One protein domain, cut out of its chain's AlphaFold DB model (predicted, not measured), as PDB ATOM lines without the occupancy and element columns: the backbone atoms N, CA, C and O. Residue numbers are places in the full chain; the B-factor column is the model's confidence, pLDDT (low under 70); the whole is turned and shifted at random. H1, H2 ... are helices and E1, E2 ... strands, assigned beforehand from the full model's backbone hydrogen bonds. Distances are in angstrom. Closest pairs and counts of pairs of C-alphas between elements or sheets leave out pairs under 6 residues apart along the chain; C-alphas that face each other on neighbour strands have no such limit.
ATOM      1  N   MET A   1     -48.297 -22.551 -28.083       89.56
ATOM      2  CA  MET A   1     -47.301 -22.887 -29.115       89.56
ATOM      3  C   MET A   1     -47.864 -22.465 -30.449       89.56
ATOM      4  O   MET A   1     -48.964 -22.894 -30.783       89.56
ATOM      5  N   ASP A   2     -47.128 -21.646 -31.182       90.62
ATOM      6  CA  ASP A   2     -47.522 -21.151 -32.498       90.62
ATOM      7  C   ASP A   2     -46.919 -22.034 -33.593       90.62
ATOM      8  O   ASP A   2     -45.705 -22.233 -33.663       90.62
ATOM      9  N   ILE A   3     -47.773 -22.579 -34.456       92.25
ATOM     10  CA  ILE A   3     -47.375 -23.469 -35.543       92.25
ATOM     11  C   ILE A   3     -47.683 -22.868 -36.911       92.25
ATOM     12  O   ILE A   3     -48.674 -22.156 -37.090       92.25
ATOM     13  N   ALA A   4     -46.849 -23.197 -37.891       91.88
ATOM     14  CA  ALA A   4     -47.103 -22.932 -39.300       91.88
ATOM     15  C   ALA A   4     -47.375 -24.245 -40.038       91.88
ATOM     16  O   ALA A   4     -46.751 -25.261 -39.738       91.88
ATOM     17  N   LEU A   5     -48.289 -24.228 -41.008       92.19
ATOM     18  CA  LEU A   5     -48.611 -25.392 -41.837       92.19
ATOM     19  C   LEU A   5     -48.096 -25.154 -43.260       92.19
ATOM     20  O   LEU A   5     -48.590 -24.253 -43.940       92.19
ATOM     21  N   ASN A   6     -47.137 -25.957 -43.719       89.62
ATOM     22  CA  ASN A   6     -46.717 -25.977 -45.120       89.62
ATOM     23  C   ASN A   6     -47.407 -27.134 -45.847       89.62
ATOM     24  O   ASN A   6     -47.289 -28.290 -45.446       89.62
ATOM     25  N   GLY A   7     -48.179 -26.815 -46.883       88.31
ATOM     26  CA  GLY A   7     -49.113 -27.729 -47.529       88.31
ATOM     27  C   GLY A   7     -50.382 -27.927 -46.696       88.31
ATOM     28  O   GLY A   7     -50.385 -28.572 -45.656       88.31
ATOM     29  N   PHE A   8     -51.518 -27.437 -47.170       89.81
ATOM     30  CA  PHE A   8     -52.821 -27.540 -46.514       89.81
ATOM     31  C   PHE A   8     -53.635 -28.741 -47.024       89.81
ATOM     32  O   PHE A   8     -54.806 -28.643 -47.413       89.81
ATOM     33  N   GLY A   9     -52.968 -29.896 -47.086       85.06
ATOM     34  CA  GLY A   9     -53.575 -31.187 -47.403       85.06
ATOM     35  C   GLY A   9     -54.404 -31.740 -46.241       85.06
ATOM     36  O   GLY A   9     -54.577 -31.094 -45.214       85.06
ATOM     37  N   ARG A  10     -54.909 -32.967 -46.382       82.44
ATOM     38  CA  ARG A  10     -55.882 -33.544 -45.433       82.44
ATOM     39  C   ARG A  10     -55.406 -33.618 -43.980       82.44
ATOM     40  O   ARG A  10     -56.205 -33.329 -43.100       82.44
ATOM     41  N   VAL A  11     -54.137 -33.972 -43.759       85.31
ATOM     42  CA  VAL A  11     -53.503 -34.014 -42.427       85.31
ATOM     43  C   VAL A  11     -53.554 -32.619 -41.798       85.31
ATOM     44  O   VAL A  11     -54.227 -32.394 -40.802       85.31
ATOM     45  N   ASN A  12     -52.985 -31.620 -42.474       89.81
ATOM     46  CA  ASN A  12     -52.961 -30.246 -41.971       89.81
ATOM     47  C   ASN A  12     -54.362 -29.603 -41.852       89.81
ATOM     48  O   ASN A  12     -54.582 -28.779 -40.964       89.81
ATOM     49  N   GLN A  13     -55.332 -30.002 -42.681       89.56
ATOM     50  CA  GLN A  13     -56.735 -29.598 -42.524       89.56
ATOM     51  C   GLN A  13     -57.352 -30.170 -41.240       89.56
ATOM     52  O   GLN A  13     -57.996 -29.438 -40.487       89.56
ATOM     53  N   TYR A  14     -57.157 -31.458 -40.966       87.75
ATOM     54  CA  TYR A  14     -57.701 -32.086 -39.765       87.75
ATOM     55  C   TYR A  14     -56.951 -31.625 -38.505       87.75
ATOM     56  O   TYR A  14     -57.598 -31.342 -37.498       87.75
ATOM     57  N   LEU A  15     -55.632 -31.412 -38.569       90.31
ATOM     58  CA  LEU A  15     -54.870 -30.764 -37.498       90.31
ATOM     59  C   LEU A  15     -55.440 -29.377 -37.171       90.31
ATOM     60  O   LEU A  15     -55.699 -29.103 -36.003       90.31
ATOM     61  N   LEU A  16     -55.713 -28.529 -38.177       91.75
ATOM     62  CA  LEU A  16     -56.369 -27.234 -37.954       91.75
ATOM     63  C   LEU A  16     -57.740 -27.405 -37.274       91.75
ATOM     64  O   LEU A  16     -58.081 -26.644 -36.371       91.75
ATOM     65  N   TYR A  17     -58.530 -28.394 -37.694       88.50
ATOM     66  CA  TYR A  17     -59.823 -28.698 -37.075       88.50
ATOM     67  C   TYR A  17     -59.698 -29.150 -35.607       88.50
ATOM     68  O   TYR A  17     -60.509 -28.731 -34.780       88.50
ATOM     69  N   LEU A  18     -58.687 -29.958 -35.264       85.75
ATOM     70  CA  LEU A  18     -58.428 -30.392 -33.887       85.75
ATOM     71  C   LEU A  18     -58.006 -29.222 -32.996       85.75
ATOM     72  O   LEU A  18     -58.625 -28.980 -31.961       85.75
ATOM     73  N   VAL A  19     -56.986 -28.469 -33.414       87.69
ATOM     74  CA  VAL A  19     -56.383 -27.418 -32.576       87.69
ATOM     75  C   VAL A  19     -57.308 -26.223 -32.366       87.69
ATOM     76  O   VAL A  19     -57.192 -25.543 -31.362       87.69
ATOM     77  N   GLN A  20     -58.308 -26.006 -33.227       83.12
ATOM     78  CA  GLN A  20     -59.360 -25.005 -32.983       83.12
ATOM     79  C   GLN A  20     -60.153 -25.231 -31.693       83.12
ATOM     80  O   GLN A  20     -60.807 -24.313 -31.202       83.12
ATOM     81  N   ARG A  21     -60.151 -26.460 -31.172       77.56
ATOM     82  CA  ARG A  21     -60.869 -26.829 -29.951       77.56
ATOM     83  C   ARG A  21     -59.988 -26.755 -28.708       77.56
ATOM     84  O   ARG A  21     -60.500 -26.947 -27.609       77.56
ATOM     85  N   GLU A  22     -58.698 -26.466 -28.866       75.75
ATOM     86  CA  GLU A  22     -57.705 -26.515 -27.797       75.75
ATOM     87  C   GLU A  22     -56.870 -25.230 -27.736       75.75
ATOM     88  O   GLU A  22     -56.549 -24.617 -28.744       75.75
ATOM     89  N   CYS A  23     -56.491 -24.790 -26.535       74.06
ATOM     90  CA  CYS A  23     -55.775 -23.520 -26.356       74.06
ATOM     91  C   CYS A  23     -54.242 -23.639 -26.417       74.06
ATOM     92  O   CYS A  23     -53.545 -22.627 -26.335       74.06
ATOM     93  N   GLN A  24     -53.694 -24.853 -26.517       87.12
ATOM     94  CA  GLN A  24     -52.251 -25.087 -26.385       87.12
ATOM     95  C   GLN A  24     -51.483 -24.909 -27.703       87.12
ATOM     96  O   GLN A  24     -50.305 -24.526 -27.686       87.12
ATOM     97  N   VAL A  25     -52.149 -25.143 -28.837       90.38
ATOM     98  CA  VAL A  25     -51.579 -25.077 -30.186       90.38
ATOM     99  C   VAL A  25     -52.365 -24.070 -31.019       90.38
ATOM    100  O   VAL A  25     -53.582 -24.159 -31.121       90.38
ATOM    101  N   ASN A  26     -51.668 -23.119 -31.630       91.00
ATOM    102  CA  ASN A  26     -52.257 -22.053 -32.428       91.00
ATOM    103  C   ASN A  26     -51.691 -22.086 -33.851       91.00
ATOM    104  O   ASN A  26     -50.479 -22.034 -34.035       91.00
ATOM    105  N   VAL A  27     -52.555 -22.143 -34.868       92.38
ATOM    106  CA  VAL A  27     -52.120 -22.066 -36.272       92.38
ATOM    107  C   VAL A  27     -51.913 -20.606 -36.664       92.38
ATOM    108  O   VAL A  27     -52.861 -19.862 -36.908       92.38
ATOM    109  N   ALA A  28     -50.653 -20.195 -36.729       91.75
ATOM    110  CA  ALA A  28     -50.252 -18.815 -36.972       91.75
ATOM    111  C   ALA A  28     -50.090 -18.476 -38.463       91.75
ATOM    112  O   ALA A  28     -50.157 -17.302 -38.825       91.75
ATOM    113  N   ALA A  29     -49.883 -19.471 -39.329       91.69
ATOM    114  CA  ALA A  29     -49.748 -19.282 -40.774       91.69
ATOM    115  C   ALA A  29     -50.016 -20.581 -41.547       91.69
ATOM    116  O   ALA A  29     -49.734 -21.674 -41.054       91.69
ATOM    117  N   ILE A  30     -50.512 -20.450 -42.778       91.88
ATOM    118  CA  ILE A  30     -50.685 -21.563 -43.720       91.88
ATOM    119  C   ILE A  30     -50.060 -21.186 -45.061       91.88
ATOM    120  O   ILE A  30     -50.278 -20.078 -45.550       91.88
ATOM    121  N   ALA A  31     -49.341 -22.116 -45.680       90.44
ATOM    122  CA  ALA A  31     -48.860 -21.989 -47.047       90.44
ATOM    123  C   ALA A  31     -49.268 -23.191 -47.900       90.44
ATOM    124  O   ALA A  31     -49.280 -24.323 -47.418       90.44
ATOM    125  N   ASP A  32     -49.626 -22.952 -49.158       90.12
ATOM    126  CA  ASP A  32     -49.953 -23.997 -50.133       90.12
ATOM    127  C   ASP A  32     -49.710 -23.479 -51.562       90.12
ATOM    128  O   ASP A  32     -49.722 -22.273 -51.809       90.12
ATOM    129  N   THR A  33     -49.518 -24.388 -52.514       89.19
ATOM    130  CA  THR A  33     -49.407 -24.072 -53.949       89.19
ATOM    131  C   THR A  33     -50.761 -24.029 -54.652       89.19
ATOM    132  O   THR A  33     -50.852 -23.629 -55.809       89.19
ATOM    133  N   ARG A  34     -51.821 -24.479 -53.978       89.69
ATOM    134  CA  ARG A  34     -53.203 -24.415 -54.448       89.69
ATOM    135  C   ARG A  34     -53.836 -23.101 -54.017       89.69
ATOM    136  O   ARG A  34     -53.554 -22.572 -52.945       89.69
ATOM    137  N   ALA A  35     -54.767 -22.609 -54.828       90.62
ATOM    138  CA  ALA A  35     -55.480 -21.370 -54.539       90.62
ATOM    139  C   ALA A  35     -56.306 -21.467 -53.241       90.62
ATOM    140  O   ALA A  35     -56.940 -22.493 -52.974       90.62
ATOM    141  N   LEU A  36     -56.394 -20.356 -52.495       91.75
ATOM    142  CA  LEU A  36     -57.135 -20.268 -51.229       91.75
ATOM    143  C   LEU A  36     -58.589 -20.772 -51.341       91.75
ATOM    144  O   LEU A  36     -59.122 -21.402 -50.431       91.75
ATOM    145  N   THR A  37     -59.251 -20.517 -52.471       90.88
ATOM    146  CA  THR A  37     -60.619 -20.998 -52.710       90.88
ATOM    147  C   THR A  37     -60.701 -22.517 -52.753       90.88
ATOM    148  O   THR A  37     -61.568 -23.084 -52.100       90.88
ATOM    149  N   GLN A  38     -59.773 -23.171 -53.460       90.31
ATOM    150  CA  GLN A  38     -59.757 -24.627 -53.581       90.31
ATOM    151  C   GLN A  38     -59.604 -25.277 -52.206       90.31
ATOM    152  O   GLN A  38     -60.348 -26.190 -51.855       90.31
ATOM    153  N   ILE A  39     -58.662 -24.781 -51.406       89.75
ATOM    154  CA  ILE A  39     -58.393 -25.364 -50.095       89.75
ATOM    155  C   ILE A  39     -59.530 -25.124 -49.092       89.75
ATOM    156  O   ILE A  39     -59.806 -25.989 -48.263       89.75
ATOM    157  N   ILE A  40     -60.230 -23.986 -49.180       91.12
ATOM    158  CA  ILE A  40     -61.410 -23.699 -48.354       91.12
ATOM    159  C   ILE A  40     -62.568 -24.615 -48.731       91.12
ATOM    160  O   ILE A  40     -63.271 -25.086 -47.838       91.12
ATOM    161  N   ASP A  41     -62.776 -24.866 -50.022       89.25
ATOM    162  CA  ASP A  41     -63.839 -25.754 -50.488       89.25
ATOM    163  C   ASP A  41     -63.585 -27.194 -50.024       89.25
ATOM    164  O   ASP A  41     -64.489 -27.828 -49.482       89.25
ATOM    165  N   GLU A  42     -62.345 -27.683 -50.130       88.12
ATOM    166  CA  GLU A  42     -61.943 -28.996 -49.603       88.12
ATOM    167  C   GLU A  42     -62.115 -29.094 -48.076       88.12
ATOM    168  O   GLU A  42     -62.673 -30.074 -47.565       88.12
ATOM    169  N   TYR A  43     -61.685 -28.060 -47.344       89.12
ATOM    170  CA  TYR A  43     -61.834 -28.000 -45.892       89.12
ATOM    171  C   TYR A  43     -63.312 -27.985 -45.485       89.12
ATOM    172  O   TYR A  43     -63.729 -28.745 -44.615       89.12
ATOM    173  N   ASN A  44     -64.139 -27.165 -46.137       88.94
ATOM    174  CA  ASN A  44     -65.570 -27.074 -45.851       88.94
ATOM    175  C   ASN A  44     -66.336 -28.335 -46.254       88.94
ATOM    176  O   ASN A  44     -67.291 -28.698 -45.570       88.94
ATOM    177  N   ALA A  45     -65.929 -29.025 -47.319       86.44
ATOM    178  CA  ALA A  45     -66.505 -30.317 -47.676       86.44
ATOM    179  C   ALA A  45     -66.277 -31.364 -46.574       86.44
ATOM    180  O   ALA A  45     -67.137 -32.212 -46.346       86.44
ATOM    181  N   SER A  46     -65.145 -31.277 -45.870       82.50
ATOM    182  CA  SER A  46     -64.768 -32.223 -44.816       82.50
ATOM    183  C   SER A  46     -65.283 -31.813 -43.426       82.50
ATOM    184  O   SER A  46     -65.696 -32.670 -42.650       82.50
ATOM    185  N   PHE A  47     -65.288 -30.512 -43.108       82.69
ATOM    186  CA  PHE A  47     -65.496 -29.991 -41.746       82.69
ATOM    187  C   PHE A  47     -66.508 -28.835 -41.644       82.69
ATOM    188  O   PHE A  47     -66.735 -28.319 -40.551       82.69
ATOM    189  N   GLY A  48     -67.130 -28.413 -42.751       72.31
ATOM    190  CA  GLY A  48     -67.828 -27.124 -42.923       72.31
ATOM    191  C   GLY A  48     -69.129 -26.891 -42.146       72.31
ATOM    192  O   GLY A  48     -69.939 -26.050 -42.543       72.31
ATOM    193  N   SER A  49     -69.341 -27.588 -41.032       74.00
ATOM    194  CA  SER A  49     -70.360 -27.236 -40.041       74.00
ATOM    195  C   SER A  49     -70.090 -25.846 -39.439       74.00
ATOM    196  O   SER A  49     -68.944 -25.439 -39.276       74.00
ATOM    197  N   THR A  50     -71.127 -25.075 -39.100       55.78
ATOM    198  CA  THR A  50     -70.958 -23.827 -38.318       55.78
ATOM    199  C   THR A  50     -70.714 -24.258 -36.866       55.78
ATOM    200  O   THR A  50     -71.600 -24.939 -36.352       55.78
ATOM    201  N   PRO A  51     -69.576 -23.976 -36.187       67.81
ATOM    202  CA  PRO A  51     -68.619 -22.860 -36.320       67.81
ATOM    203  C   PRO A  51     -67.305 -23.143 -37.081       67.81
ATOM    204  O   PRO A  51     -66.531 -22.217 -37.316       67.81
ATOM    205  N   SER A  52     -67.049 -24.383 -37.486       77.12
ATOM    206  CA  SER A  52     -65.846 -24.789 -38.228       77.12
ATOM    207  C   SER A  52     -65.850 -24.356 -39.696       77.12
ATOM    208  O   SER A  52     -64.898 -24.625 -40.405       77.12
ATOM    209  N   ARG A  53     -66.884 -23.677 -40.204       84.94
ATOM    210  CA  ARG A  53     -66.916 -23.253 -41.609       84.94
ATOM    211  C   ARG A  53     -65.815 -22.229 -41.907       84.94
ATOM    212  O   ARG A  53     -65.841 -21.114 -41.385       84.94
ATOM    213  N   ALA A  54     -64.909 -22.594 -42.807       87.56
ATOM    214  CA  ALA A  54     -63.849 -21.734 -43.299       87.56
ATOM    215  C   ALA A  54     -64.391 -20.678 -44.269       87.56
ATOM    216  O   ALA A  54     -65.247 -20.954 -45.120       87.56
ATOM    217  N   LYS A  55     -63.873 -19.457 -44.153       89.38
ATOM    218  CA  LYS A  55     -64.170 -18.320 -45.029       89.38
ATOM    219  C   LYS A  55     -62.867 -17.694 -45.503       89.38
ATOM    220  O   LYS A  55     -61.887 -17.678 -44.769       89.38
ATOM    221  N   LYS A  56     -62.873 -17.138 -46.712       88.00
ATOM    222  CA  LYS A  56     -61.763 -16.319 -47.208       88.00
ATOM    223  C   LYS A  56     -61.973 -14.861 -46.829       88.00
ATOM    224  O   LYS A  56     -63.097 -14.363 -46.914       88.00
ATOM    225  N   GLU A  57     -60.895 -14.175 -46.487       89.06
ATOM    226  CA  GLU A  57     -60.863 -12.723 -46.345       89.06
ATOM    227  C   GLU A  57     -59.655 -12.160 -47.095       89.06
ATOM    228  O   GLU A  57     -58.549 -12.690 -47.013       89.06
ATOM    229  N   TYR A  58     -59.877 -11.061 -47.811       82.94
ATOM    230  CA  TYR A  58     -58.834 -10.309 -48.495       82.94
ATOM    231  C   TYR A  58     -58.696  -8.952 -47.829       82.94
ATOM    232  O   TYR A  58     -59.688  -8.254 -47.618       82.94
ATOM    233  N   CYS A  59     -57.468  -8.538 -47.543       78.75
ATOM    234  CA  CYS A  59     -57.200  -7.166 -47.134       78.75
ATOM    235  C   CYS A  59     -55.946  -6.639 -47.833       78.75
ATOM    236  O   CYS A  59     -55.229  -7.386 -48.494       78.75
ATOM    237  N   LYS A  60     -55.634  -5.346 -47.656       70.38
ATOM    238  CA  LYS A  60     -54.424  -4.725 -48.235       70.38
ATOM    239  C   LYS A  60     -53.116  -5.452 -47.874       70.38
ATOM    240  O   LYS A  60     -52.104  -5.201 -48.512       70.38
ATOM    241  N   ARG A  61     -53.130  -6.303 -46.839       71.12
ATOM    242  CA  ARG A  61     -51.972  -7.046 -46.322       71.12
ATOM    243  C   ARG A  61     -51.876  -8.498 -46.819       71.12
ATOM    244  O   ARG A  61     -50.936  -9.168 -46.420       71.12
ATOM    245  N   GLY A  62     -52.811  -8.980 -47.645       86.06
ATOM    246  CA  GLY A  62     -52.758 -10.330 -48.226       86.06
ATOM    247  C   GLY A  62     -54.049 -11.140 -48.093       86.06
ATOM    248  O   GLY A  62     -55.121 -10.592 -47.802       86.06
ATOM    249  N   GLU A  63     -53.919 -12.447 -48.328       91.44
ATOM    250  CA  GLU A  63     -54.985 -13.443 -48.214       91.44
ATOM    251  C   GLU A  63     -55.035 -14.049 -46.805       91.44
ATOM    252  O   GLU A  63     -54.006 -14.280 -46.169       91.44
ATOM    253  N   PHE A  64     -56.244 -14.312 -46.310       92.69
ATOM    254  CA  PHE A  64     -56.466 -14.910 -44.999       92.69
ATOM    255  C   PHE A  64     -57.550 -15.980 -45.073       92.69
ATOM    256  O   PHE A  64     -58.592 -15.790 -45.712       92.69
ATOM    257  N   ILE A  65     -57.335 -17.074 -44.349       92.44
ATOM    258  CA  ILE A  65     -58.379 -18.038 -44.019       92.44
ATOM    259  C   ILE A  65     -58.932 -17.713 -42.630       92.44
ATOM    260  O   ILE A  65     -58.185 -17.529 -41.670       92.44
ATOM    261  N   ILE A  66     -60.253 -17.601 -42.524       91.12
ATOM    262  CA  ILE A  66     -60.960 -17.446 -41.255       91.12
ATOM    263  C   ILE A  66     -61.638 -18.763 -40.926       91.12
ATOM    264  O   ILE A  66     -62.497 -19.204 -41.690       91.12
ATOM    265  N   VAL A  67     -61.328 -19.344 -39.773       89.12
ATOM    266  CA  VAL A  67     -62.018 -20.539 -39.281       89.12
ATOM    267  C   VAL A  67     -62.301 -20.388 -37.792       89.12
ATOM    268  O   VAL A  67     -61.440 -19.927 -37.053       89.12
ATOM    269  N   ALA A  68     -63.530 -20.689 -37.355       85.75
ATOM    270  CA  ALA A  68     -63.965 -20.508 -35.964       85.75
ATOM    271  C   ALA A  68     -63.676 -19.100 -35.378       85.75
ATOM    272  O   ALA A  68     -63.461 -18.940 -34.182       85.75
ATOM    273  N   GLY A  69     -63.671 -18.061 -36.224       86.12
ATOM    274  CA  GLY A  69     -63.358 -16.680 -35.832       86.12
ATOM    275  C   GLY A  69     -61.862 -16.347 -35.763       86.12
ATOM    276  O   GLY A  69     -61.514 -15.171 -35.681       86.12
ATOM    277  N   GLN A  70     -60.976 -17.339 -35.869       88.06
ATOM    278  CA  GLN A  70     -59.537 -17.134 -35.979       88.06
ATOM    279  C   GLN A  70     -59.170 -16.726 -37.404       88.06
ATOM    280  O   GLN A  70     -59.538 -17.405 -38.360       88.06
ATOM    281  N   LYS A  71     -58.420 -15.630 -37.542       91.12
ATOM    282  CA  LYS A  71     -57.910 -15.128 -38.821       91.12
ATOM    283  C   LYS A  71     -56.457 -15.556 -39.007       91.12
ATOM    284  O   LYS A  71     -55.589 -15.108 -38.263       91.12
ATOM    285  N   ILE A  72     -56.205 -16.386 -40.012       91.94
ATOM    286  CA  ILE A  72     -54.906 -17.012 -40.266       91.94
ATOM    287  C   ILE A  72     -54.367 -16.505 -41.615       91.94
ATOM    288  O   ILE A  72     -55.068 -16.624 -42.624       91.94
ATOM    289  N   PRO A  73     -53.157 -15.924 -41.662       92.12
ATOM    290  CA  PRO A  73     -52.477 -15.573 -42.906       92.12
ATOM    291  C   PRO A  73     -52.310 -16.785 -43.828       92.12
ATOM    292  O   PRO A  73     -51.881 -17.852 -43.381       92.12
ATOM    293  N   PHE A  74     -52.617 -16.597 -45.111       91.62
ATOM    294  CA  PHE A  74     -52.420 -17.600 -46.150       91.62
ATOM    295  C   PHE A  74     -51.383 -17.133 -47.177       91.62
ATOM    296  O   PHE A  74     -51.449 -16.008 -47.676       91.62
ATOM    297  N   PHE A  75     -50.442 -18.016 -47.506       89.75
ATOM    298  CA  PHE A  75     -49.380 -17.778 -48.475       89.75
ATOM    299  C   PHE A  75     -49.520 -18.745 -49.653       89.75
ATOM    300  O   PHE A  75     -49.268 -19.940 -49.526       89.75
ATOM    301  N   HIS A  76     -49.900 -18.215 -50.813       90.06
ATOM    302  CA  HIS A  76     -49.946 -18.978 -52.055       90.06
ATOM    303  C   HIS A  76     -48.556 -19.006 -52.705       90.06
ATOM    304  O   HIS A  76     -48.182 -18.064 -53.408       90.06
ATOM    305  N   THR A  77     -47.749 -20.028 -52.420       83.38
ATOM    306  CA  THR A  77     -46.366 -20.101 -52.910       83.38
ATOM    307  C   THR A  77     -45.835 -21.533 -52.960       83.38
ATOM    308  O   THR A  77     -46.227 -22.386 -52.169       83.38
ATOM    309  N   ASP A  78     -44.933 -21.780 -53.908       74.38
ATOM    310  CA  ASP A  78     -44.097 -22.980 -54.034       74.38
ATOM    311  C   ASP A  78     -42.689 -22.789 -53.444       74.38
ATOM    312  O   ASP A  78     -41.898 -23.728 -53.359       74.38
ATOM    313  N   SER A  79     -42.375 -21.557 -53.050       69.25
ATOM    314  CA  SER A  79     -41.068 -21.117 -52.595       69.25
ATOM    315  C   SER A  79     -41.051 -21.010 -51.068       69.25
ATOM    316  O   SER A  79     -42.109 -21.010 -50.432       69.25
ATOM    317  N   PRO A  80     -39.867 -20.929 -50.435       70.12
ATOM    318  CA  PRO A  80     -39.772 -20.758 -48.993       70.12
ATOM    319  C   PRO A  80     -40.606 -19.574 -48.523       70.12
ATOM    320  O   PRO A  80     -40.421 -18.442 -48.970       70.12
ATOM    321  N   VAL A  81     -41.547 -19.855 -47.628       72.06
ATOM    322  CA  VAL A  81     -42.423 -18.831 -47.080       72.06
ATOM    323  C   VAL A  81     -41.576 -17.981 -46.139       72.06
ATOM    324  O   VAL A  81     -40.915 -18.535 -45.253       72.06
ATOM    325  N   PRO A  82     -41.586 -16.647 -46.284       68.12
ATOM    326  CA  PRO A  82     -40.984 -15.752 -45.309       68.12
ATOM    327  C   PRO A  82     -41.892 -15.720 -44.077       68.12
ATOM    328  O   PRO A  82     -42.634 -14.757 -43.866       68.12
ATOM    329  N   TRP A  83     -41.901 -16.822 -43.316       73.50
ATOM    330  CA  TRP A  83     -42.671 -16.948 -42.085       73.50
ATOM    331  C   TRP A  83     -42.418 -15.696 -41.246       73.50
ATOM    332  O   TRP A  83     -41.260 -15.297 -41.128       73.50
ATOM    333  N   PRO A  84     -43.452 -15.038 -40.698       61.78
ATOM    334  CA  PRO A  84     -43.250 -13.842 -39.892       61.78
ATOM    335  C   PRO A  84     -42.227 -14.144 -38.779       61.78
ATOM    336  O   PRO A  84     -42.476 -14.933 -37.871       61.78
ATOM    337  N   PHE A  85     -41.040 -13.546 -38.930       52.06
ATOM    338  CA  PHE A  85     -39.712 -14.061 -38.555       52.06
ATOM    339  C   PHE A  85     -39.396 -14.176 -37.046       52.06
ATOM    340  O   PHE A  85     -38.232 -14.201 -36.667       52.06
ATOM    341  N   SER A  86     -40.383 -14.209 -36.147       54.69
ATOM    342  CA  SER A  86     -40.091 -14.195 -34.698       54.69
ATOM    343  C   SER A  86     -41.024 -14.999 -33.792       54.69
ATOM    344  O   SER A  86     -40.777 -15.024 -32.589       54.69
ATOM    345  N   SER A  87     -42.054 -15.675 -34.317       70.62
ATOM    346  CA  SER A  87     -43.042 -16.352 -33.456       70.62
ATOM    347  C   SER A  87     -43.433 -17.772 -33.857       70.62
ATOM    348  O   SER A  87     -44.266 -18.347 -33.174       70.62
ATOM    349  N   ILE A  88     -42.889 -18.367 -34.929       86.44
ATOM    350  CA  ILE A  88     -43.228 -19.761 -35.266       86.44
ATOM    351  C   ILE A  88     -42.353 -20.718 -34.459       86.44
ATOM    352  O   ILE A  88     -41.151 -20.856 -34.690       86.44
ATOM    353  N   ASP A  89     -42.984 -21.420 -33.526       88.06
ATOM    354  CA  ASP A  89     -42.324 -22.425 -32.707       88.06
ATOM    355  C   ASP A  89     -42.082 -23.720 -33.488       88.06
ATOM    356  O   ASP A  89     -41.034 -24.348 -33.349       88.06
ATOM    357  N   CYS A  90     -43.047 -24.130 -34.316       89.50
ATOM    358  CA  CYS A  90     -42.975 -25.386 -35.055       89.50
ATOM    359  C   CYS A  90     -43.569 -25.256 -36.461       89.50
ATOM    360  O   CYS A  90     -44.702 -24.815 -36.638       89.50
ATOM    361  N   LEU A  91     -42.822 -25.704 -37.466       89.69
ATOM    362  CA  LEU A  91     -43.312 -25.892 -38.825       89.69
ATOM    363  C   LEU A  91     -43.826 -27.325 -38.990       89.69
ATOM    364  O   LEU A  91     -43.084 -28.272 -38.742       89.69
ATOM    365  N   ILE A  92     -45.071 -27.483 -39.432       91.25
ATOM    366  CA  ILE A  92     -45.629 -28.769 -39.855       91.25
ATOM    367  C   ILE A  92     -45.504 -28.867 -41.368       91.25
ATOM    368  O   ILE A  92     -46.188 -28.165 -42.115       91.25
ATOM    369  N   GLU A  93     -44.616 -29.745 -41.807       87.94
ATOM    370  CA  GLU A  93     -44.341 -29.987 -43.210       87.94
ATOM    371  C   GLU A  93     -45.228 -31.125 -43.726       87.94
ATOM    372  O   GLU A  93     -44.977 -32.305 -43.463       87.94
ATOM    373  N   GLY A  94     -46.297 -30.735 -44.423       77.88
ATOM    374  CA  GLY A  94     -47.342 -31.611 -44.945       77.88
ATOM    375  C   GLY A  94     -47.188 -31.976 -46.421       77.88
ATOM    376  O   GLY A  94     -48.040 -32.697 -46.953       77.88
ATOM    377  N   ALA A  95     -46.150 -31.494 -47.117       64.88
ATOM    378  CA  ALA A  95     -45.888 -31.928 -48.482       64.88
ATOM    379  C   ALA A  95     -45.547 -33.430 -48.504       64.88
ATOM    380  O   ALA A  95     -44.721 -33.927 -47.740       64.88
ATOM    381  N   SER A  96     -46.213 -34.177 -49.391       53.44
ATOM    382  CA  SER A  96     -46.199 -35.650 -49.419       53.44
ATOM    383  C   SER A  96     -44.818 -36.271 -49.650       53.44
ATOM    384  O   SER A  96     -44.630 -37.462 -49.403       53.44
ATOM    385  N   VAL A  97     -43.868 -35.479 -50.143       53.22
ATOM    386  CA  VAL A  97     -42.467 -35.833 -50.337       53.22
ATOM    387  C   VAL A  97     -41.657 -34.560 -50.175       53.22
ATOM    388  O   VAL A  97     -41.822 -33.635 -50.969       53.22
ATOM    389  N   VAL A  98     -40.753 -34.535 -49.200       63.03
ATOM    390  CA  VAL A  98     -39.812 -33.425 -49.052       63.03
ATOM    391  C   VAL A  98     -38.402 -33.965 -49.150       63.03
ATOM    392  O   VAL A  98     -38.036 -34.924 -48.471       63.03
ATOM    393  N   GLU A  99     -37.640 -33.380 -50.064       66.00
ATOM    394  CA  GLU A  99     -36.196 -33.562 -50.125       66.00
ATOM    395  C   GLU A  99     -35.566 -32.818 -48.949       66.00
ATOM    396  O   GLU A  99     -36.040 -31.752 -48.543       66.00
ATOM    397  N   ARG A 100     -34.487 -33.360 -48.395       66.94
ATOM    398  CA  ARG A 100     -33.795 -32.769 -47.244       66.94
ATOM    399  C   ARG A 100     -33.443 -31.294 -47.468       66.94
ATOM    400  O   ARG A 100     -33.604 -30.470 -46.572       66.94
ATOM    401  N   GLU A 101     -33.013 -30.949 -48.673       68.12
ATOM    402  CA  GLU A 101     -32.667 -29.590 -49.082       68.12
ATOM    403  C   GLU A 101     -33.889 -28.662 -49.046       68.12
ATOM    404  O   GLU A 101     -33.778 -27.493 -48.678       68.12
ATOM    405  N   GLY A 102     -35.071 -29.182 -49.386       68.19
ATOM    406  CA  GLY A 102     -36.339 -28.476 -49.227       68.19
ATOM    407  C   GLY A 102     -36.629 -28.155 -47.761       68.19
ATOM    408  O   GLY A 102     -36.945 -27.011 -47.445       68.19
ATOM    409  N   LEU A 103     -36.436 -29.121 -46.856       70.12
ATOM    410  CA  LEU A 103     -36.665 -28.929 -45.417       70.12
ATOM    411  C   LEU A 103     -35.804 -27.805 -44.836       70.12
ATOM    412  O   LEU A 103     -36.314 -26.974 -44.088       70.12
ATOM    413  N   LEU A 104     -34.525 -27.740 -45.214       69.31
ATOM    414  CA  LEU A 104     -33.627 -26.663 -44.783       69.31
ATOM    415  C   LEU A 104     -34.111 -25.296 -45.284       69.31
ATOM    416  O   LEU A 104     -34.119 -24.322 -44.533       69.31
ATOM    417  N   ARG A 105     -34.588 -25.226 -46.534       70.44
ATOM    418  CA  ARG A 105     -35.114 -23.983 -47.111       70.44
ATOM    419  C   ARG A 105     -36.409 -23.521 -46.445       70.44
ATOM    420  O   ARG A 105     -36.525 -22.339 -46.146       70.44
ATOM    421  N   HIS A 106     -37.373 -24.405 -46.193       68.00
ATOM    422  CA  HIS A 106     -38.662 -24.023 -45.591       68.00
ATOM    423  C   HIS A 106     -38.592 -23.862 -44.065       68.00
ATOM    424  O   HIS A 106     -39.360 -23.085 -43.495       68.00
ATOM    425  N   GLY A 107     -37.669 -24.573 -43.412       64.25
ATOM    426  CA  GLY A 107     -37.582 -24.710 -41.959       64.25
ATOM    427  C   GLY A 107     -36.660 -23.734 -41.232       64.25
ATOM    428  O   GLY A 107     -36.754 -23.650 -40.013       64.25
ATOM    429  N   HIS A 108     -35.804 -22.978 -41.933       66.88
ATOM    430  CA  HIS A 108     -34.776 -22.125 -41.305       66.88
ATOM    431  C   HIS A 108     -35.308 -21.061 -40.323       66.88
ATOM    432  O   HIS A 108     -34.554 -20.585 -39.483       66.88
ATOM    433  N   ASN A 109     -36.593 -20.700 -40.401       72.00
ATOM    434  CA  ASN A 109     -37.211 -19.706 -39.512       72.00
ATOM    435  C   ASN A 109     -38.105 -20.314 -38.417       72.00
ATOM    436  O   ASN A 109     -38.772 -19.563 -37.706       72.00
ATOM    437  N   ALA A 110     -38.173 -21.642 -38.293       80.19
ATOM    438  CA  ALA A 110     -38.953 -22.324 -37.261       80.19
ATOM    439  C   ALA A 110     -38.020 -23.022 -36.267       80.19
ATOM    440  O   ALA A 110     -37.035 -23.634 -36.672       80.19
ATOM    441  N   ARG A 111     -38.335 -22.979 -34.966       82.25
ATOM    442  CA  ARG A 111     -37.490 -23.630 -33.939       82.25
ATOM    443  C   ARG A 111     -37.472 -25.151 -34.095       82.25
ATOM    444  O   ARG A 111     -36.454 -25.786 -33.835       82.25
ATOM    445  N   PHE A 112     -38.594 -25.715 -34.533       86.00
ATOM    446  CA  PHE A 112     -38.752 -27.128 -34.847       86.00
ATOM    447  C   PHE A 112     -39.410 -27.314 -36.211       86.00
ATOM    448  O   PHE A 112     -40.250 -26.515 -36.625       86.00
ATOM    449  N   VAL A 113     -39.066 -28.406 -36.887       87.19
ATOM    450  CA  VAL A 113     -39.706 -28.830 -38.136       87.19
ATOM    451  C   VAL A 113     -40.167 -30.270 -37.975       87.19
ATOM    452  O   VAL A 113     -39.367 -31.155 -37.672       87.19
ATOM    453  N   VAL A 114     -41.461 -30.501 -38.172       88.81
ATOM    454  CA  VAL A 114     -42.099 -31.812 -38.062       88.81
ATOM    455  C   VAL A 114     -42.620 -32.216 -39.430       88.81
ATOM    456  O   VAL A 114     -43.539 -31.588 -39.949       88.81
ATOM    457  N   MET A 115     -42.058 -33.272 -40.014       86.94
ATOM    458  CA  MET A 115     -42.569 -33.828 -41.268       86.94
ATOM    459  C   MET A 115     -43.658 -34.854 -40.993       86.94
ATOM    460  O   MET A 115     -43.444 -35.791 -40.221       86.94
ATOM    461  N   THR A 116     -44.789 -34.734 -41.685       82.56
ATOM    462  CA  THR A 116     -45.917 -35.670 -41.548       82.56
ATOM    463  C   THR A 116     -45.840 -36.864 -42.509       82.56
ATOM    464  O   THR A 116     -46.843 -37.500 -42.833       82.56
ATOM    465  N   GLY A 117     -44.654 -37.145 -43.043       74.75
ATOM    466  CA  GLY A 117     -44.407 -38.211 -44.005       74.75
ATOM    467  C   GLY A 117     -42.937 -38.613 -44.023       74.75
ATOM    468  O   GLY A 117     -42.094 -37.973 -43.393       74.75
ATOM    469  N   ASP A 118     -42.635 -39.693 -44.742       69.12
ATOM    470  CA  ASP A 118     -41.262 -40.180 -44.865       69.12
ATOM    471  C   ASP A 118     -40.413 -39.227 -45.721       69.12
ATOM    472  O   ASP A 118     -40.833 -38.775 -46.789       69.12
ATOM    473  N   VAL A 119     -39.187 -38.953 -45.273       70.69
ATOM    474  CA  VAL A 119     -38.239 -38.097 -45.999       70.69
ATOM    475  C   VAL A 119     -37.495 -38.911 -47.048       70.69
ATOM    476  O   VAL A 119     -36.865 -39.924 -46.734       70.69
ATOM    477  N   LYS A 120     -37.538 -38.460 -48.304       68.31
ATOM    478  CA  LYS A 120     -36.737 -39.065 -49.375       68.31
ATOM    479  C   LYS A 120     -35.293 -38.584 -49.294       68.31
ATOM    480  O   LYS A 120     -35.039 -37.416 -49.033       68.31
ATOM    481  N   GLY A 121     -34.357 -39.496 -49.555       65.06
ATOM    482  CA  GLY A 121     -32.923 -39.187 -49.536       65.06
ATOM    483  C   GLY A 121     -32.342 -38.978 -48.136       65.06
ATOM    484  O   GLY A 121     -31.186 -38.594 -48.017       65.06
ATOM    485  N   ASP A 122     -33.116 -39.234 -47.080       68.25
ATOM    486  CA  ASP A 122     -32.597 -39.178 -45.721       68.25
ATOM    487  C   ASP A 122     -31.697 -40.388 -45.435       68.25
ATOM    488  O   ASP A 122     -32.111 -41.546 -45.549       68.25
ATOM    489  N   ASP A 123     -30.470 -40.078 -45.035       68.12
ATOM    490  CA  ASP A 123     -29.394 -40.989 -44.649       68.12
ATOM    491  C   ASP A 123     -29.571 -41.569 -43.234       68.12
ATOM    492  O   ASP A 123     -28.713 -42.303 -42.747       68.12
ATOM    493  N   GLY A 124     -30.694 -41.263 -42.577       69.50
ATOM    494  CA  GLY A 124     -30.994 -41.676 -41.209       69.50
ATOM    495  C   GLY A 124     -30.566 -40.647 -40.165       69.50
ATOM    496  O   GLY A 124     -30.676 -40.917 -38.971       69.50
ATOM    497  N   SER A 125     -30.105 -39.468 -40.591       71.75
ATOM    498  CA  SER A 125     -29.794 -38.364 -39.679       71.75
ATOM    499  C   SER A 125     -31.039 -37.656 -39.143       71.75
ATOM    500  O   SER A 125     -30.950 -36.987 -38.111       71.75
ATOM    501  N   ILE A 126     -32.203 -37.803 -39.791       76.44
ATOM    502  CA  ILE A 126     -33.455 -37.269 -39.253       76.44
ATOM    503  C   ILE A 126     -34.134 -38.307 -38.363       76.44
ATOM    504  O   ILE A 126     -34.505 -39.403 -38.791       76.44
ATOM    505  N   GLN A 127     -34.341 -37.930 -37.103       78.44
ATOM    506  CA  GLN A 127     -34.965 -38.801 -36.121       78.44
ATOM    507  C   GLN A 127     -36.437 -39.043 -36.465       78.44
ATOM    508  O   GLN A 127     -37.213 -38.106 -36.657       78.44
ATOM    509  N   THR A 128     -36.829 -40.314 -36.489       82.44
ATOM    510  CA  THR A 128     -38.228 -40.724 -36.593       82.44
ATOM    511  C   THR A 128     -38.837 -40.845 -35.199       82.44
ATOM    512  O   THR A 128     -38.311 -41.573 -34.359       82.44
ATOM    513  N   TYR A 129     -39.939 -40.137 -34.951       85.62
ATOM    514  CA  TYR A 129     -40.739 -40.272 -33.737       85.62
ATOM    515  C   TYR A 129     -41.974 -41.122 -34.015       85.62
ATOM    516  O   TYR A 129     -42.741 -40.848 -34.939       85.62
ATOM    517  N   VAL A 130     -42.194 -42.105 -33.150       85.19
ATOM    518  CA  VAL A 130     -43.404 -42.918 -33.113       85.19
ATOM    519  C   VAL A 130     -43.946 -42.894 -31.695       85.19
ATOM    520  O   VAL A 130     -43.180 -43.046 -30.740       85.19
ATOM    521  N   ASP A 131     -45.252 -42.665 -31.536       81.69
ATOM    522  CA  ASP A 131     -45.800 -42.470 -30.193       81.69
ATOM    523  C   ASP A 131     -45.570 -43.706 -29.321       81.69
ATOM    524  O   ASP A 131     -45.933 -44.825 -29.686       81.69
ATOM    525  N   ARG A 132     -44.960 -43.479 -28.150       76.25
ATOM    526  CA  ARG A 132     -44.670 -44.500 -27.127       76.25
ATOM    527  C   ARG A 132     -43.784 -45.664 -27.606       76.25
ATOM    528  O   ARG A 132     -43.780 -46.716 -26.970       76.25
ATOM    529  N   ILE A 133     -43.011 -45.472 -28.675       77.62
ATOM    530  CA  ILE A 133     -42.014 -46.435 -29.154       77.62
ATOM    531  C   ILE A 133     -40.625 -45.815 -29.052       77.62
ATOM    532  O   ILE A 133     -40.358 -44.776 -29.647       77.62
ATOM    533  N   GLY A 134     -39.749 -46.476 -28.290       65.38
ATOM    534  CA  GLY A 134     -38.415 -45.978 -27.967       65.38
ATOM    535  C   GLY A 134     -38.462 -44.813 -26.975       65.38
ATOM    536  O   GLY A 134     -38.737 -43.678 -27.339       65.38
ATOM    537  N   ASP A 135     -38.095 -45.054 -25.713       51.59
ATOM    538  CA  ASP A 135     -37.963 -44.004 -24.677       51.59
ATOM    539  C   ASP A 135     -36.798 -43.029 -24.921       51.59
ATOM    540  O   ASP A 135     -36.527 -42.114 -24.138       51.59
ATOM    541  N   LYS A 136     -36.104 -43.194 -26.045       53.78
ATOM    542  CA  LYS A 136     -35.180 -42.207 -26.574       53.78
ATOM    543  C   LYS A 136     -36.022 -41.055 -27.103       53.78
ATOM    544  O   LYS A 136     -36.483 -41.095 -28.241       53.78
ATOM    545  N   GLY A 137     -36.280 -40.070 -26.242       51.34
ATOM    546  CA  GLY A 137     -37.068 -38.894 -26.587       51.34
ATOM    547  C   GLY A 137     -36.671 -38.318 -27.955       51.34
ATOM    548  O   GLY A 137     -35.517 -38.448 -28.378       51.34
ATOM    549  N   PRO A 138     -37.610 -37.672 -28.666       48.53
ATOM    550  CA  PRO A 138     -37.255 -36.947 -29.877       48.53
ATOM    551  C   PRO A 138     -36.218 -35.898 -29.465       48.53
ATOM    552  O   PRO A 138     -36.326 -35.375 -28.351       48.53
ATOM    553  N   TYR A 139     -35.258 -35.596 -30.329       57.97
ATOM    554  CA  TYR A 139     -34.226 -34.568 -30.177       57.97
ATOM    555  C   TYR A 139     -32.888 -35.033 -29.580       57.97
ATOM    556  O   TYR A 139     -32.502 -34.633 -28.484       57.97
ATOM    557  N   TYR A 140     -32.109 -35.771 -30.376       54.47
ATOM    558  CA  TYR A 140     -30.641 -35.838 -30.260       54.47
ATOM    559  C   TYR A 140     -29.956 -34.663 -30.994       54.47
ATOM    560  O   TYR A 140     -29.116 -34.872 -31.863       54.47
ATOM    561  N   GLY A 141     -30.341 -33.418 -30.686       60.88
ATOM    562  CA  GLY A 141     -29.646 -32.223 -31.195       60.88
ATOM    563  C   GLY A 141     -29.983 -31.770 -32.624       60.88
ATOM    564  O   GLY A 141     -29.251 -30.956 -33.171       60.88
ATOM    565  N   SER A 142     -31.074 -32.256 -33.231       73.50
ATOM    566  CA  SER A 142     -31.567 -31.783 -34.539       73.50
ATOM    567  C   SER A 142     -32.960 -31.156 -34.407       73.50
ATOM    568  O   SER A 142     -33.828 -31.813 -33.836       73.50
ATOM    569  N   PRO A 143     -33.233 -29.957 -34.958       78.81
ATOM    570  CA  PRO A 143     -34.575 -29.358 -34.944       78.81
ATOM    571  C   PRO A 143     -35.600 -30.096 -35.824       78.81
ATOM    572  O   PRO A 143     -36.795 -29.811 -35.738       78.81
ATOM    573  N   PHE A 144     -35.155 -31.052 -36.645       82.19
ATOM    574  CA  PHE A 144     -35.987 -31.806 -37.581       82.19
ATOM    575  C   PHE A 144     -36.447 -33.138 -36.983       82.19
ATOM    576  O   PHE A 144     -35.623 -33.939 -36.532       82.19
ATOM    577  N   VAL A 145     -37.753 -33.412 -37.042       85.12
ATOM    578  CA  VAL A 145     -38.347 -34.689 -36.627       85.12
ATOM    579  C   VAL A 145     -39.295 -35.222 -37.690       85.12
ATOM    580  O   VAL A 145     -40.188 -34.534 -38.173       85.12
ATOM    581  N   CYS A 146     -39.122 -36.494 -38.027       85.38
ATOM    582  CA  CYS A 146     -40.032 -37.227 -38.890       85.38
ATOM    583  C   CYS A 146     -41.118 -37.856 -38.021       85.38
ATOM    584  O   CYS A 146     -40.832 -38.762 -37.239       85.38
ATOM    585  N   PHE A 147     -42.366 -37.416 -38.166       87.19
ATOM    586  CA  PHE A 147     -43.505 -38.023 -37.477       87.19
ATOM    587  C   PHE A 147     -43.984 -39.321 -38.155       87.19
ATOM    588  O   PHE A 147     -44.961 -39.928 -37.725       87.19
ATOM    589  N   ASP A 286     -53.659 -37.549 -36.828       84.69
ATOM    590  CA  ASP A 286     -53.685 -36.177 -36.341       84.69
ATOM    591  C   ASP A 286     -53.895 -36.081 -34.830       84.69
ATOM    592  O   ASP A 286     -53.319 -35.195 -34.201       84.69
ATOM    593  N   HIS A 287     -54.622 -37.015 -34.205       88.00
ATOM    594  CA  HIS A 287     -54.641 -37.116 -32.741       88.00
ATOM    595  C   HIS A 287     -53.251 -37.426 -32.174       88.00
ATOM    596  O   HIS A 287     -52.841 -36.825 -31.179       88.00
ATOM    597  N   LEU A 288     -52.513 -38.339 -32.812       88.56
ATOM    598  CA  LEU A 288     -51.136 -38.651 -32.436       88.56
ATOM    599  C   LEU A 288     -50.212 -37.447 -32.652       88.56
ATOM    600  O   LEU A 288     -49.413 -37.133 -31.770       88.56
ATOM    601  N   LEU A 289     -50.332 -36.756 -33.789       89.38
ATOM    602  CA  LEU A 289     -49.531 -35.577 -34.118       89.38
ATOM    603  C   LEU A 289     -49.805 -34.444 -33.134       89.38
ATOM    604  O   LEU A 289     -48.874 -33.899 -32.548       89.38
ATOM    605  N   HIS A 290     -51.075 -34.135 -32.888       89.69
ATOM    606  CA  HIS A 290     -51.487 -33.146 -31.902       89.69
ATOM    607  C   HIS A 290     -50.908 -33.458 -30.516       89.69
ATOM    608  O   HIS A 290     -50.297 -32.604 -29.873       89.69
ATOM    609  N   ARG A 291     -51.020 -34.714 -30.080       87.81
ATOM    610  CA  ARG A 291     -50.464 -35.160 -28.807       87.81
ATOM    611  C   ARG A 291     -48.945 -35.020 -28.750       87.81
ATOM    612  O   ARG A 291     -48.414 -34.565 -27.743       87.81
ATOM    613  N   PHE A 292     -48.241 -35.383 -29.816       88.88
ATOM    614  CA  PHE A 292     -46.797 -35.198 -29.925       88.88
ATOM    615  C   PHE A 292     -46.403 -33.722 -29.824       88.88
ATOM    616  O   PHE A 292     -45.496 -33.370 -29.067       88.88
ATOM    617  N   LEU A 293     -47.125 -32.850 -30.523       89.56
ATOM    618  CA  LEU A 293     -46.931 -31.409 -30.459       89.56
ATOM    619  C   LEU A 293     -47.108 -30.881 -29.028       89.56
ATOM    620  O   LEU A 293     -46.251 -30.151 -28.537       89.56
ATOM    621  N   VAL A 294     -48.154 -31.303 -28.324       88.88
ATOM    622  CA  VAL A 294     -48.438 -30.873 -26.949       88.88
ATOM    623  C   VAL A 294     -47.472 -31.466 -25.923       88.88
ATOM    624  O   VAL A 294     -46.930 -30.738 -25.099       88.88
ATOM    625  N   GLU A 295     -47.251 -32.780 -25.940       86.94
ATOM    626  CA  GLU A 295     -46.524 -33.487 -24.878       86.94
ATOM    627  C   GLU A 295     -45.005 -33.487 -25.098       86.94
ATOM    628  O   GLU A 295     -44.243 -33.649 -24.142       86.94
ATOM    629  N   ARG A 296     -44.538 -33.347 -26.348       85.88
ATOM    630  CA  ARG A 296     -43.110 -33.454 -26.695       85.88
ATOM    631  C   ARG A 296     -42.515 -32.157 -27.225       85.88
ATOM    632  O   ARG A 296     -41.374 -31.863 -26.866       85.88
ATOM    633  N   ILE A 297     -43.227 -31.398 -28.056       85.56
ATOM    634  CA  ILE A 297     -42.699 -30.139 -28.612       85.56
ATOM    635  C   ILE A 297     -42.950 -28.972 -27.654       85.56
ATOM    636  O   ILE A 297     -42.005 -28.298 -27.250       85.56
ATOM    637  N   GLY A 298     -44.195 -28.797 -27.206       86.44
ATOM    638  CA  GLY A 298     -44.655 -27.714 -26.333       86.44
ATOM    639  C   GLY A 298     -43.735 -27.406 -25.144       86.44
ATOM    640  O   GLY A 298     -43.284 -26.267 -25.013       86.44
ATOM    641  N   PRO A 299     -43.375 -28.393 -24.297       84.19
ATOM    642  CA  PRO A 299     -42.532 -28.160 -23.126       84.19
ATOM    643  C   PRO A 299     -41.137 -27.618 -23.458       84.19
ATOM    644  O   PRO A 299     -40.527 -26.956 -22.623       84.19
TER     645      PRO A 299
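What this domain is: This is residues 1 to 147 and 286 to 299 of the 315 residues of a protein of Candidatus Woesearchaeota archaeon (UniProt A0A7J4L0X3). One long, strongly twisted sheet of eight strands runs through the domain, with helices H1, H2 and H4 over one face and the short helix H3 over the other. E3, E4 and E5 make two hairpins at one end of the sheet, and a loop of residues 116 to 143 reaches out at the end with E8. The printed part has 161 residues, in the order E1 H1 E2 H2 E3 E4 E5 E6 H3 E7 E8 H4; the sheet's order is E3 E4 E5 E2 E1 E6 E7 E8, mixed. The class is mixed, helices and strands; the whole is compact, with a radius of gyration of the C-alphas of 15.3 A and spans of 43 by 30 by 28 A.

Where its parts are: E1, residues 2 to 6, begins with C-alpha 2 at (-47.522, -21.151, -32.498). H1 is residues 10 to 19, 14.3 A long, E2 residues 26 to 32, 18.0 A, and H2 residues 36 to 47, 15.9 A. E3 is residues 55 to 59, E4 62 to 67, 16.4 A, and E5 70 to 76, 18.8 A. E6 is residues 90 to 93, H3 100 to 107, E7 112 to 115 and E8 144 to 146. H4, residues 286 to 299, 19.1 A, ends with C-alpha 299 at (-42.532, -28.160, -23.126).

How they stand to each other: E1, H1, E2 and E6, H3, E7 are strand-helix-strand units, two parallel neighbour strands with a helix between, each with a right-handed crossover. E2 and E1 have N 3 and O 26 at 2.8 A; E1 and E6 have N 6 and O 92 at 2.9 A. E6 and E7 have N 91 and O 112 at 2.8 A; E7 and E8, also parallel, have N 145 and O 113 at 2.8 A. E2, H2, E3 is a split unit, with E4 and E5 between its strands and a right-handed crossover. E3, E4 and E5 form a meander, each strand the antiparallel neighbour of the one before, with N 57 and O 64 at 2.9 A and N 72 and O 65 at 2.8 A. E5 is parallel to E2, with N 75 and O 30 at 2.8 A. H1 touches H4 at Leu 15 and Asp 286, their closest C-alphas, 5.7 A apart, at a steep tilt of 57 degrees. Every O i to N i+4 pair is within hydrogen-bond range in H1, H2 and H3, and 8 of 10 in H4.

The domain as a whole: The C-alphas of Lys 60 and Gly 134, the two farthest apart, are 48.7 A apart. Residues 148 to 285 are not printed; C-alphas 147 and 286 are 10.4 A apart across the cut. The links E5 to E6 and E7 to E8 are long. The mean pLDDT of the printed part is 80.5, with 33 residues under 70, among them 95 to 102 and 134 to 141.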